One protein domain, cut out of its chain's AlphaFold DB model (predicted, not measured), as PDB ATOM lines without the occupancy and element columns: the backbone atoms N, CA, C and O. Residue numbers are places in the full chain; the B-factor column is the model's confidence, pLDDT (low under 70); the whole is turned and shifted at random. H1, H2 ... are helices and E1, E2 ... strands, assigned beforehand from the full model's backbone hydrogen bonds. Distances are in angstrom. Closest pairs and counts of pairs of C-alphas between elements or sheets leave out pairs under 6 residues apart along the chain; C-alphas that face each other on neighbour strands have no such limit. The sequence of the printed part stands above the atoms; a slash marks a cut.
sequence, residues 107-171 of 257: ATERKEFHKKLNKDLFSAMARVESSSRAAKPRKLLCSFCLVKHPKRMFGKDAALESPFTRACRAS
ATOM      1  N   ALA A 107      11.872  17.221 -21.160       91.12
ATOM      2  CA  ALA A 107      12.042  17.197 -19.702       91.12
ATOM      3  C   ALA A 107      12.613  18.517 -19.142       91.12
ATOM      4  O   ALA A 107      12.258  18.919 -18.033       91.12
ATOM      5  N   THR A 108      13.460  19.198 -19.916       91.75
ATOM      6  CA  THR A 108      14.022  20.518 -19.596       91.75
ATOM      7  C   THR A 108      12.932  21.585 -19.502       91.75
ATOM      8  O   THR A 108      12.822  22.241 -18.469       91.75
ATOM      9  N   GLU A 109      12.061  21.675 -20.509       94.25
ATOM     10  CA  GLU A 109      10.923  22.605 -20.549       94.25
ATOM     11  C   GLU A 109       9.922  22.335 -19.418       94.25
ATOM     12  O   GLU A 109       9.456  23.253 -18.745       94.25
ATOM     13  N   ARG A 110       9.639  21.060 -19.112       92.50
ATOM     14  CA  ARG A 110       8.790  20.708 -17.958       92.50
ATOM     15  C   ARG A 110       9.388  21.199 -16.643       92.50
ATOM     16  O   ARG A 110       8.661  21.708 -15.788       92.50
ATOM     17  N   LYS A 111      10.705  21.056 -16.467       90.81
ATOM     18  CA  LYS A 111      11.413  21.544 -15.276       90.81
ATOM     19  C   LYS A 111      11.339  23.072 -15.176       90.81
ATOM     20  O   LYS A 111      11.081  23.585 -14.087       90.81
ATOM     21  N   GLU A 112      11.514  23.776 -16.291       94.75
ATOM     22  CA  GLU A 112      11.389  25.237 -16.393       94.75
ATOM     23  C   GLU A 112       9.970  25.704 -16.015       94.75
ATOM     24  O   GLU A 112       9.801  26.575 -15.158       94.75
ATOM     25  N   PHE A 113       8.936  25.056 -16.562       94.94
ATOM     26  CA  PHE A 113       7.534  25.313 -16.222       94.94
ATOM     27  C   PHE A 113       7.258  25.115 -14.724       94.94
ATOM     28  O   PHE A 113       6.703  25.998 -14.065       94.94
ATOM     29  N   HIS A 114       7.699  23.994 -14.142       92.31
ATOM     30  CA  HIS A 114       7.530  23.737 -12.708       92.31
ATOM     31  C   HIS A 114       8.240  24.776 -11.836       92.31
ATOM     32  O   HIS A 114       7.703  25.177 -10.801       92.31
ATOM     33  N   LYS A 115       9.423  25.243 -12.247       92.19
ATOM     34  CA  LYS A 115      10.149  26.315 -11.556       92.19
ATOM     35  C   LYS A 115       9.330  27.612 -11.534       92.19
ATOM     36  O   LYS A 115       9.189  28.207 -10.466       92.19
ATOM     37  N   LYS A 116       8.757  28.018 -12.673       94.38
ATOM     38  CA  LYS A 116       7.887  29.207 -12.779       94.38
ATOM     39  C   LYS A 116       6.631  29.056 -11.915       94.38
ATOM     40  O   LYS A 116       6.365  29.907 -11.070       94.38
ATOM     41  N   LEU A 117       5.945  27.916 -12.015       92.81
ATOM     42  CA  LEU A 117       4.754  27.619 -11.216       92.81
ATOM     43  C   LEU A 117       5.032  27.669  -9.705       92.81
ATOM     44  O   LEU A 117       4.262  28.260  -8.948       92.81
ATOM     45  N   ASN A 118       6.144  27.086  -9.249       92.06
ATOM     46  CA  ASN A 118       6.531  27.126  -7.837       92.06
ATOM     47  C   ASN A 118       6.797  28.558  -7.356       92.06
ATOM     48  O   ASN A 118       6.434  28.896  -6.230       92.06
ATOM     49  N   LYS A 119       7.383  29.413  -8.203       94.62
ATOM     50  CA  LYS A 119       7.615  30.831  -7.896       94.62
ATOM     51  C   LYS A 119       6.304  31.614  -7.757       94.62
ATOM     52  O   LYS A 119       6.178  32.430  -6.840       94.62
ATOM     53  N   ASP A 120       5.318  31.339  -8.606       93.94
ATOM     54  CA  ASP A 120       3.995  31.971  -8.532       93.94
ATOM     55  C   ASP A 120       3.230  31.528  -7.282       93.94
ATOM     56  O   ASP A 120       2.719  32.361  -6.526       93.94
ATOM     57  N   LEU A 121       3.222  30.218  -7.004       92.19
ATOM     58  CA  LEU A 121       2.633  29.653  -5.787       92.19
ATOM     59  C   LEU A 121       3.284  30.236  -4.535       92.19
ATOM     60  O   LEU A 121       2.589  30.638  -3.598       92.19
ATOM     61  N   PHE A 122       4.613  30.316  -4.524       96.19
ATOM     62  CA  PHE A 122       5.363  30.952  -3.454       96.19
ATOM     63  C   PHE A 122       4.940  32.410  -3.264       96.19
ATOM     64  O   PHE A 122       4.606  32.803  -2.149       96.19
ATOM     65  N   SER A 123       4.886  33.195  -4.343       96.62
ATOM     66  CA  SER A 123       4.524  34.615  -4.290       96.62
ATOM     67  C   SER A 123       3.113  34.824  -3.738       96.62
ATOM     68  O   SER A 123       2.897  35.706  -2.906       96.62
ATOM     69  N   ALA A 124       2.158  33.984  -4.140       94.50
ATOM     70  CA  ALA A 124       0.805  34.001  -3.595       94.50
ATOM     71  C   ALA A 124       0.796  33.693  -2.089       94.50
ATOM     72  O   ALA A 124       0.197  34.435  -1.307       94.50
ATOM     73  N   MET A 125       1.510  32.646  -1.656       95.25
ATOM     74  CA  MET A 125       1.629  32.308  -0.235       95.25
ATOM     75  C   MET A 125       2.323  33.412   0.571       95.25
ATOM     76  O   MET A 125       1.902  33.693   1.691       95.25
ATOM     77  N   ALA A 126       3.352  34.047   0.011       96.31
ATOM     78  CA  ALA A 126       4.095  35.128   0.647       96.31
ATOM     79  C   ALA A 126       3.204  36.352   0.885       96.31
ATOM     80  O   ALA A 126       3.207  36.893   1.986       96.31
ATOM     81  N   ARG A 127       2.351  36.728  -0.079       95.81
ATOM     82  CA  ARG A 127       1.362  37.811   0.100       95.81
ATOM     83  C   ARG A 127       0.369  37.511   1.222       95.81
ATOM     84  O   ARG A 127       0.045  38.397   2.014       95.81
ATOM     85  N   VAL A 128      -0.104  36.268   1.309       94.25
ATOM     86  CA  VAL A 128      -0.990  35.829   2.399       94.25
ATOM     87  C   VAL A 128      -0.266  35.888   3.746       94.25
ATOM     88  O   VAL A 128      -0.832  36.373   4.720       94.25
ATOM     89  N   GLU A 129       0.994  35.449   3.810       95.19
ATOM     90  CA  GLU A 129       1.793  35.541   5.035       95.19
ATOM     91  C   GLU A 129       2.018  37.003   5.459       95.19
ATOM     92  O   GLU A 129       1.797  37.333   6.621       95.19
ATOM     93  N   SER A 130       2.368  37.893   4.524       94.69
ATOM     94  CA  SER A 130       2.595  39.321   4.794       94.69
ATOM     95  C   SER A 130       1.336  40.076   5.230       94.69
ATOM     96  O   SER A 130       1.422  41.007   6.027       94.69
ATOM     97  N   SER A 131       0.164  39.706   4.706       93.69
ATOM     98  CA  SER A 131      -1.115  40.346   5.059       93.69
ATOM     99  C   SER A 131      -1.713  39.809   6.362       93.69
ATOM    100  O   SER A 131      -2.424  40.528   7.066       93.69
ATOM    101  N   SER A 132      -1.402  38.564   6.727       90.44
ATOM    102  CA  SER A 132      -1.888  37.922   7.946       90.44
ATOM    103  C   SER A 132      -1.171  38.452   9.196       90.44
ATOM    104  O   SER A 132      -0.279  37.809   9.745       90.44
ATOM    105  N   ARG A 133      -1.621  39.602   9.720       76.12
ATOM    106  CA  ARG A 133      -1.119  40.182  10.987       76.12
ATOM    107  C   ARG A 133      -1.483  39.368  12.239       76.12
ATOM    108  O   ARG A 133      -0.914  39.589  13.303       76.12
ATOM    109  N   ALA A 134      -2.445  38.451  12.135       61.16
ATOM    110  CA  ALA A 134      -3.199  37.967  13.292       61.16
ATOM    111  C   ALA A 134      -2.621  36.730  14.011       61.16
ATOM    112  O   ALA A 134      -3.105  36.380  15.083       61.16
ATOM    113  N   ALA A 135      -1.588  36.059  13.491       79.75
ATOM    114  CA  ALA A 135      -1.000  34.906  14.178       79.75
ATOM    115  C   ALA A 135       0.479  34.728  13.838       79.75
ATOM    116  O   ALA A 135       0.846  34.745  12.670       79.75
ATOM    117  N   LYS A 136       1.319  34.484  14.856       87.00
ATOM    118  CA  LYS A 136       2.715  34.054  14.671       87.00
ATOM    119  C   LYS A 136       2.700  32.657  14.031       87.00
ATOM    120  O   LYS A 136       2.374  31.691  14.730       87.00
ATOM    121  N   PRO A 137       3.017  32.501  12.733       89.88
ATOM    122  CA  PRO A 137       2.870  31.210  12.084       89.88
ATOM    123  C   PRO A 137       3.943  30.235  12.600       89.88
ATOM    124  O   PRO A 137       5.099  30.601  12.817       89.88
ATOM    125  N   ARG A 138       3.566  28.965  12.814       94.12
ATOM    126  CA  ARG A 138       4.502  27.905  13.258       94.12
ATOM    127  C   ARG A 138       5.541  27.551  12.188       94.12
ATOM    128  O   ARG A 138       6.623  27.055  12.505       94.12
ATOM    129  N   LYS A 139       5.189  27.781  10.921       96.31
ATOM    130  CA  LYS A 139       6.041  27.576   9.751       96.31
ATOM    131  C   LYS A 139       6.160  28.886   8.983       96.31
ATOM    132  O   LYS A 139       5.164  29.585   8.836       96.31
ATOM    133  N   LEU A 140       7.352  29.168   8.487       96.62
ATOM    134  CA  LEU A 140       7.702  30.370   7.744       96.62
ATOM    135  C   LEU A 140       8.108  29.974   6.319       96.62
ATOM    136  O   LEU A 140       8.735  28.932   6.121       96.62
ATOM    137  N   LEU A 141       7.729  30.772   5.323       97.44
ATOM    138  CA  LEU A 141       8.210  30.634   3.944       97.44
ATOM    139  C   LEU A 141       9.700  30.986   3.818       97.44
ATOM    140  O   LEU A 141      10.145  31.977   4.391       97.44
ATOM    141  N   CYS A 142      10.447  30.204   3.045       97.50
ATOM    142  CA  CYS A 142      11.819  30.516   2.644       97.50
ATOM    143  C   CYS A 142      11.834  30.974   1.181       97.50
ATOM    144  O   CYS A 142      11.380  30.227   0.312       97.50
ATOM    145  N   SER A 143      12.363  32.169   0.916       96.88
ATOM    146  CA  SER A 143      12.512  32.746  -0.430       96.88
ATOM    147  C   SER A 143      13.429  31.922  -1.327       96.88
ATOM    148  O   SER A 143      13.218  31.850  -2.534       96.88
ATOM    149  N   PHE A 144      14.407  31.251  -0.726       94.62
ATOM    150  CA  PHE A 144      15.390  30.457  -1.441       94.62
ATOM    151  C   PHE A 144      14.862  29.056  -1.800       94.62
ATOM    152  O   PHE A 144      14.957  28.612  -2.941       94.62
ATOM    153  N   CYS A 145      14.244  28.358  -0.841       92.75
ATOM    154  CA  CYS A 145      13.699  27.014  -1.065       92.75
ATOM    155  C   CYS A 145      12.303  27.019  -1.713       92.75
ATOM    156  O   CYS A 145      11.829  25.967  -2.133       92.75
ATOM    157  N   LEU A 146      11.627  28.175  -1.749       95.19
ATOM    158  CA  LEU A 146      10.251  28.361  -2.233       95.19
ATOM    159  C   LEU A 146       9.195  27.506  -1.504       95.19
ATOM    160  O   LEU A 146       8.112  27.245  -2.031       95.19
ATOM    161  N   VAL A 147       9.478  27.083  -0.267       95.06
ATOM    162  CA  VAL A 147       8.595  26.233   0.553       95.06
ATOM    163  C   VAL A 147       8.524  26.713   2.008       95.06
ATOM    164  O   VAL A 147       9.243  27.623   2.426       95.06
ATOM    165  N   LYS A 148       7.618  26.121   2.797       96.44
ATOM    166  CA  LYS A 148       7.445  26.420   4.229       96.44
ATOM    167  C   LYS A 148       8.343  25.531   5.087       96.44
ATOM    168  O   LYS A 148       8.230  24.310   5.011       96.44
ATOM    169  N   HIS A 149       9.105  26.125   6.000       96.44
ATOM    170  CA  HIS A 149       9.907  25.407   6.995       96.44
ATOM    171  C   HIS A 149       9.450  25.725   8.425       96.44
ATOM    172  O   HIS A 149       8.850  26.776   8.663       96.44
ATOM    173  N   PRO A 150       9.718  24.848   9.408       96.81
ATOM    174  CA  PRO A 150       9.559  25.178  10.821       96.81
ATOM    175  C   PRO A 150      10.317  26.454  11.200       96.81
ATOM    176  O   PRO A 150      11.435  26.666  10.740       96.81
ATOM    177  N   LYS A 151       9.760  27.273  12.102       96.69
ATOM    178  CA  LYS A 151      10.400  28.529  12.542       96.69
ATOM    179  C   LYS A 151      11.832  28.349  13.082       96.69
ATOM    180  O   LYS A 151      12.655  29.238  12.906       96.69
ATOM    181  N   ARG A 152      12.149  27.189  13.676       95.94
ATOM    182  CA  ARG A 152      13.502  26.847  14.168       95.94
ATOM    183  C   ARG A 152      14.578  26.807  13.075       95.94
ATOM    184  O   ARG A 152      15.749  26.992  13.374       95.94
ATOM    185  N   MET A 153      14.180  26.605  11.819       96.81
ATOM    186  CA  MET A 153      15.085  26.587  10.666       96.81
ATOM    187  C   MET A 153      15.488  27.990  10.206       96.81
ATOM    188  O   MET A 153      16.177  28.115   9.203       96.81
ATOM    189  N   PHE A 154      15.064  29.049  10.893       97.12
ATOM    190  CA  PHE A 154      15.417  30.428  10.570       97.12
ATOM    191  C   PHE A 154      16.260  31.028  11.697       97.12
ATOM    192  O   PHE A 154      16.114  30.676  12.872       97.12
ATOM    193  N   GLY A 155      17.182  31.927  11.347       96.00
ATOM    194  CA  GLY A 155      17.817  32.814  12.326       96.00
ATOM    195  C   GLY A 155      16.771  33.678  13.038       96.00
ATOM    196  O   GLY A 155      15.662  33.849  12.529       96.00
ATOM    197  N   LYS A 156      17.099  34.216  14.221       96.12
ATOM    198  CA  LYS A 156      16.173  35.100  14.952       96.12
ATOM    199  C   LYS A 156      15.808  36.323  14.107       96.12
ATOM    200  O   LYS A 156      14.623  36.621  13.992       96.12
ATOM    201  N   ASP A 157      16.804  36.925  13.462       97.25
ATOM    202  CA  ASP A 157      16.631  38.106  12.612       97.25
ATOM    203  C   ASP A 157      15.941  37.739  11.298       97.25
ATOM    204  O   ASP A 157      14.900  38.304  10.972       97.25
ATOM    205  N   ALA A 158      16.406  36.675  10.631       96.44
ATOM    206  CA  ALA A 158      15.769  36.158   9.419       96.44
ATOM    207  C   ALA A 158      14.279  35.843   9.635       96.44
ATOM    208  O   ALA A 158      13.450  36.106   8.774       96.44
ATOM    209  N   ALA A 159      13.881  35.318  10.799       96.62
ATOM    210  CA  ALA A 159      12.478  35.026  11.092       96.62
ATOM    211  C   ALA A 159      11.573  36.274  11.157       96.62
ATOM    212  O   ALA A 159      10.351  36.119  11.070       96.62
ATOM    213  N   LEU A 160      12.145  37.468  11.343       95.62
ATOM    214  CA  LEU A 160      11.443  38.756  11.339       95.62
ATOM    215  C   LEU A 160      11.396  39.395   9.946       95.62
ATOM    216  O   LEU A 160      10.613  40.317   9.728       95.62
ATOM    217  N   GLU A 161      12.203  38.906   9.005       97.00
ATOM    218  CA  GLU A 161      12.224  39.409   7.639       97.00
ATOM    219  C   GLU A 161      10.951  39.061   6.858       97.00
ATOM    220  O   GLU A 161      10.209  38.114   7.152       97.00
ATOM    221  N   SER A 162      10.743  39.833   5.792       96.88
ATOM    222  CA  SER A 162       9.704  39.596   4.799       96.88
ATOM    223  C   SER A 162       9.839  38.199   4.181       96.88
ATOM    224  O   SER A 162      10.954  37.793   3.846       96.88
ATOM    225  N   PRO A 163       8.733  37.472   3.924       97.31
ATOM    226  CA  PRO A 163       8.797  36.174   3.255       97.31
ATOM    227  C   PRO A 163       9.504  36.240   1.895       97.31
ATOM    228  O   PRO A 163      10.054  35.234   1.471       97.31
ATOM    229  N   PHE A 164       9.533  37.403   1.231       97.44
ATOM    230  CA  PHE A 164      10.185  37.588  -0.069       97.44
ATOM    231  C   PHE A 164      11.719  37.623  -0.010       97.44
ATOM    232  O   PHE A 164      12.356  37.300  -1.008       97.44
ATOM    233  N   THR A 165      12.310  37.991   1.127       97.12
ATOM    234  CA  THR A 165      13.772  38.079   1.302       97.12
ATOM    235  C   THR A 165      14.308  36.997   2.229       97.12
ATOM    236  O   THR A 165      15.425  36.528   2.042       97.12
ATOM    237  N   ARG A 166      13.479  36.528   3.163       97.25
ATOM    238  CA  ARG A 166      13.851  35.596   4.222       97.25
ATOM    239  C   ARG A 166      14.386  34.260   3.710       97.25
ATOM    240  O   ARG A 166      13.652  33.467   3.116       97.25
ATOM    241  N   ALA A 167      15.619  33.953   4.091       96.62
ATOM    242  CA  ALA A 167      16.282  32.682   3.823       96.62
ATOM    243  C   ALA A 167      16.302  31.774   5.069       96.62
ATOM    244  O   ALA A 167      16.361  32.246   6.208       96.62
ATOM    245  N   CYS A 168      16.232  30.455   4.874       96.56
ATOM    246  CA  CYS A 168      16.396  29.497   5.967       96.56
ATOM    247  C   CYS A 168      17.885  29.258   6.252       96.56
ATOM    248  O   CYS A 168      18.740  29.461   5.388       96.56
ATOM    249  N   ARG A 169      18.200  28.760   7.452       95.00
ATOM    250  CA  ARG A 169      19.565  28.409   7.862       95.00
ATOM    251  C   ARG A 169      20.220  27.459   6.874       95.00
ATOM    252  O   ARG A 169      21.376  27.662   6.561       95.00
ATOM    253  N   ALA A 170      19.486  26.483   6.339       90.25
ATOM    254  CA  ALA A 170      20.033  25.547   5.359       90.25
ATOM    255  C   ALA A 170      20.490  26.241   4.062       90.25
ATOM    256  O   ALA A 170      21.499  25.851   3.491       90.25
ATOM    257  N   SER A 171      19.784  27.284   3.609       91.38
ATOM    258  CA  SER A 171      20.187  28.039   2.413       91.38
ATOM    259  C   SER A 171      21.369  28.981   2.654       91.38
ATOM    260  O   SER A 171      22.127  29.243   1.727       91.38
TER     261      SER A 171
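What this domain is: This is residues 107 to 171 of the 257 residues of an uncharacterized protein of Corynespora cassiicola Philippines (UniProt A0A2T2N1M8). A small hairpin of two short strands, E1 and E2, packs beside the later half of one long helix, H1, whose first residues, 107 to 114, stick out as an arm. After the hairpin, residues 151 to 171, with no named element, fold back past E1, and Pro 163 packs near it. The printed part has 65 residues, with one named helix and two named strands in the order H1, E1, E2; the sheet order is E1 - E2, antiparallel, and the class is mixed, helices and strands. It is only just compact, close to loose, with a radius of gyration of the C-alphas of 12.7 A, and elongated, spanning 39 by 25 by 16 A.

Where its parts are: E1 is residues 139 to 142, 9.6 A long from first to last C-alpha, and begins at C-alpha 139 at (6.041, 27.576, 9.751). E2 is residues 147 to 150, 10.4 A long, and ends at C-alpha 150 at (9.559, 25.178, 10.821). H1 is residues 107 to 131, 36.4 A long, beginning at C-alpha 107 at (12.042, 17.197, -19.702).

How they stand to each other: E1 and E2 form a hairpin across a tight link, their directions at 136 degrees. N 140 and O 149 are within hydrogen-bond range at 2.8 A, as are N 142 and O 147 at 2.9 A. The closest C-alphas of H1 and E1 are those of Ala 126 and Leu 141, 6.9 A apart. Those of H1 and E2 are Phe 122 and Val 147, 7.0 A apart. In H1 every O i to N i+4 pair is within hydrogen-bond range.

The domain as a whole: The C-alphas farthest apart, of Ala 107 and Ala 134, are 41.9 A apart. Without residues 107 to 114, which stand free, the body spans 29 by 27 by 15 A. The printed part has no cut and no long link between named elements. The mean pLDDT of the printed part is 93.8, and Ala 134 is under 70.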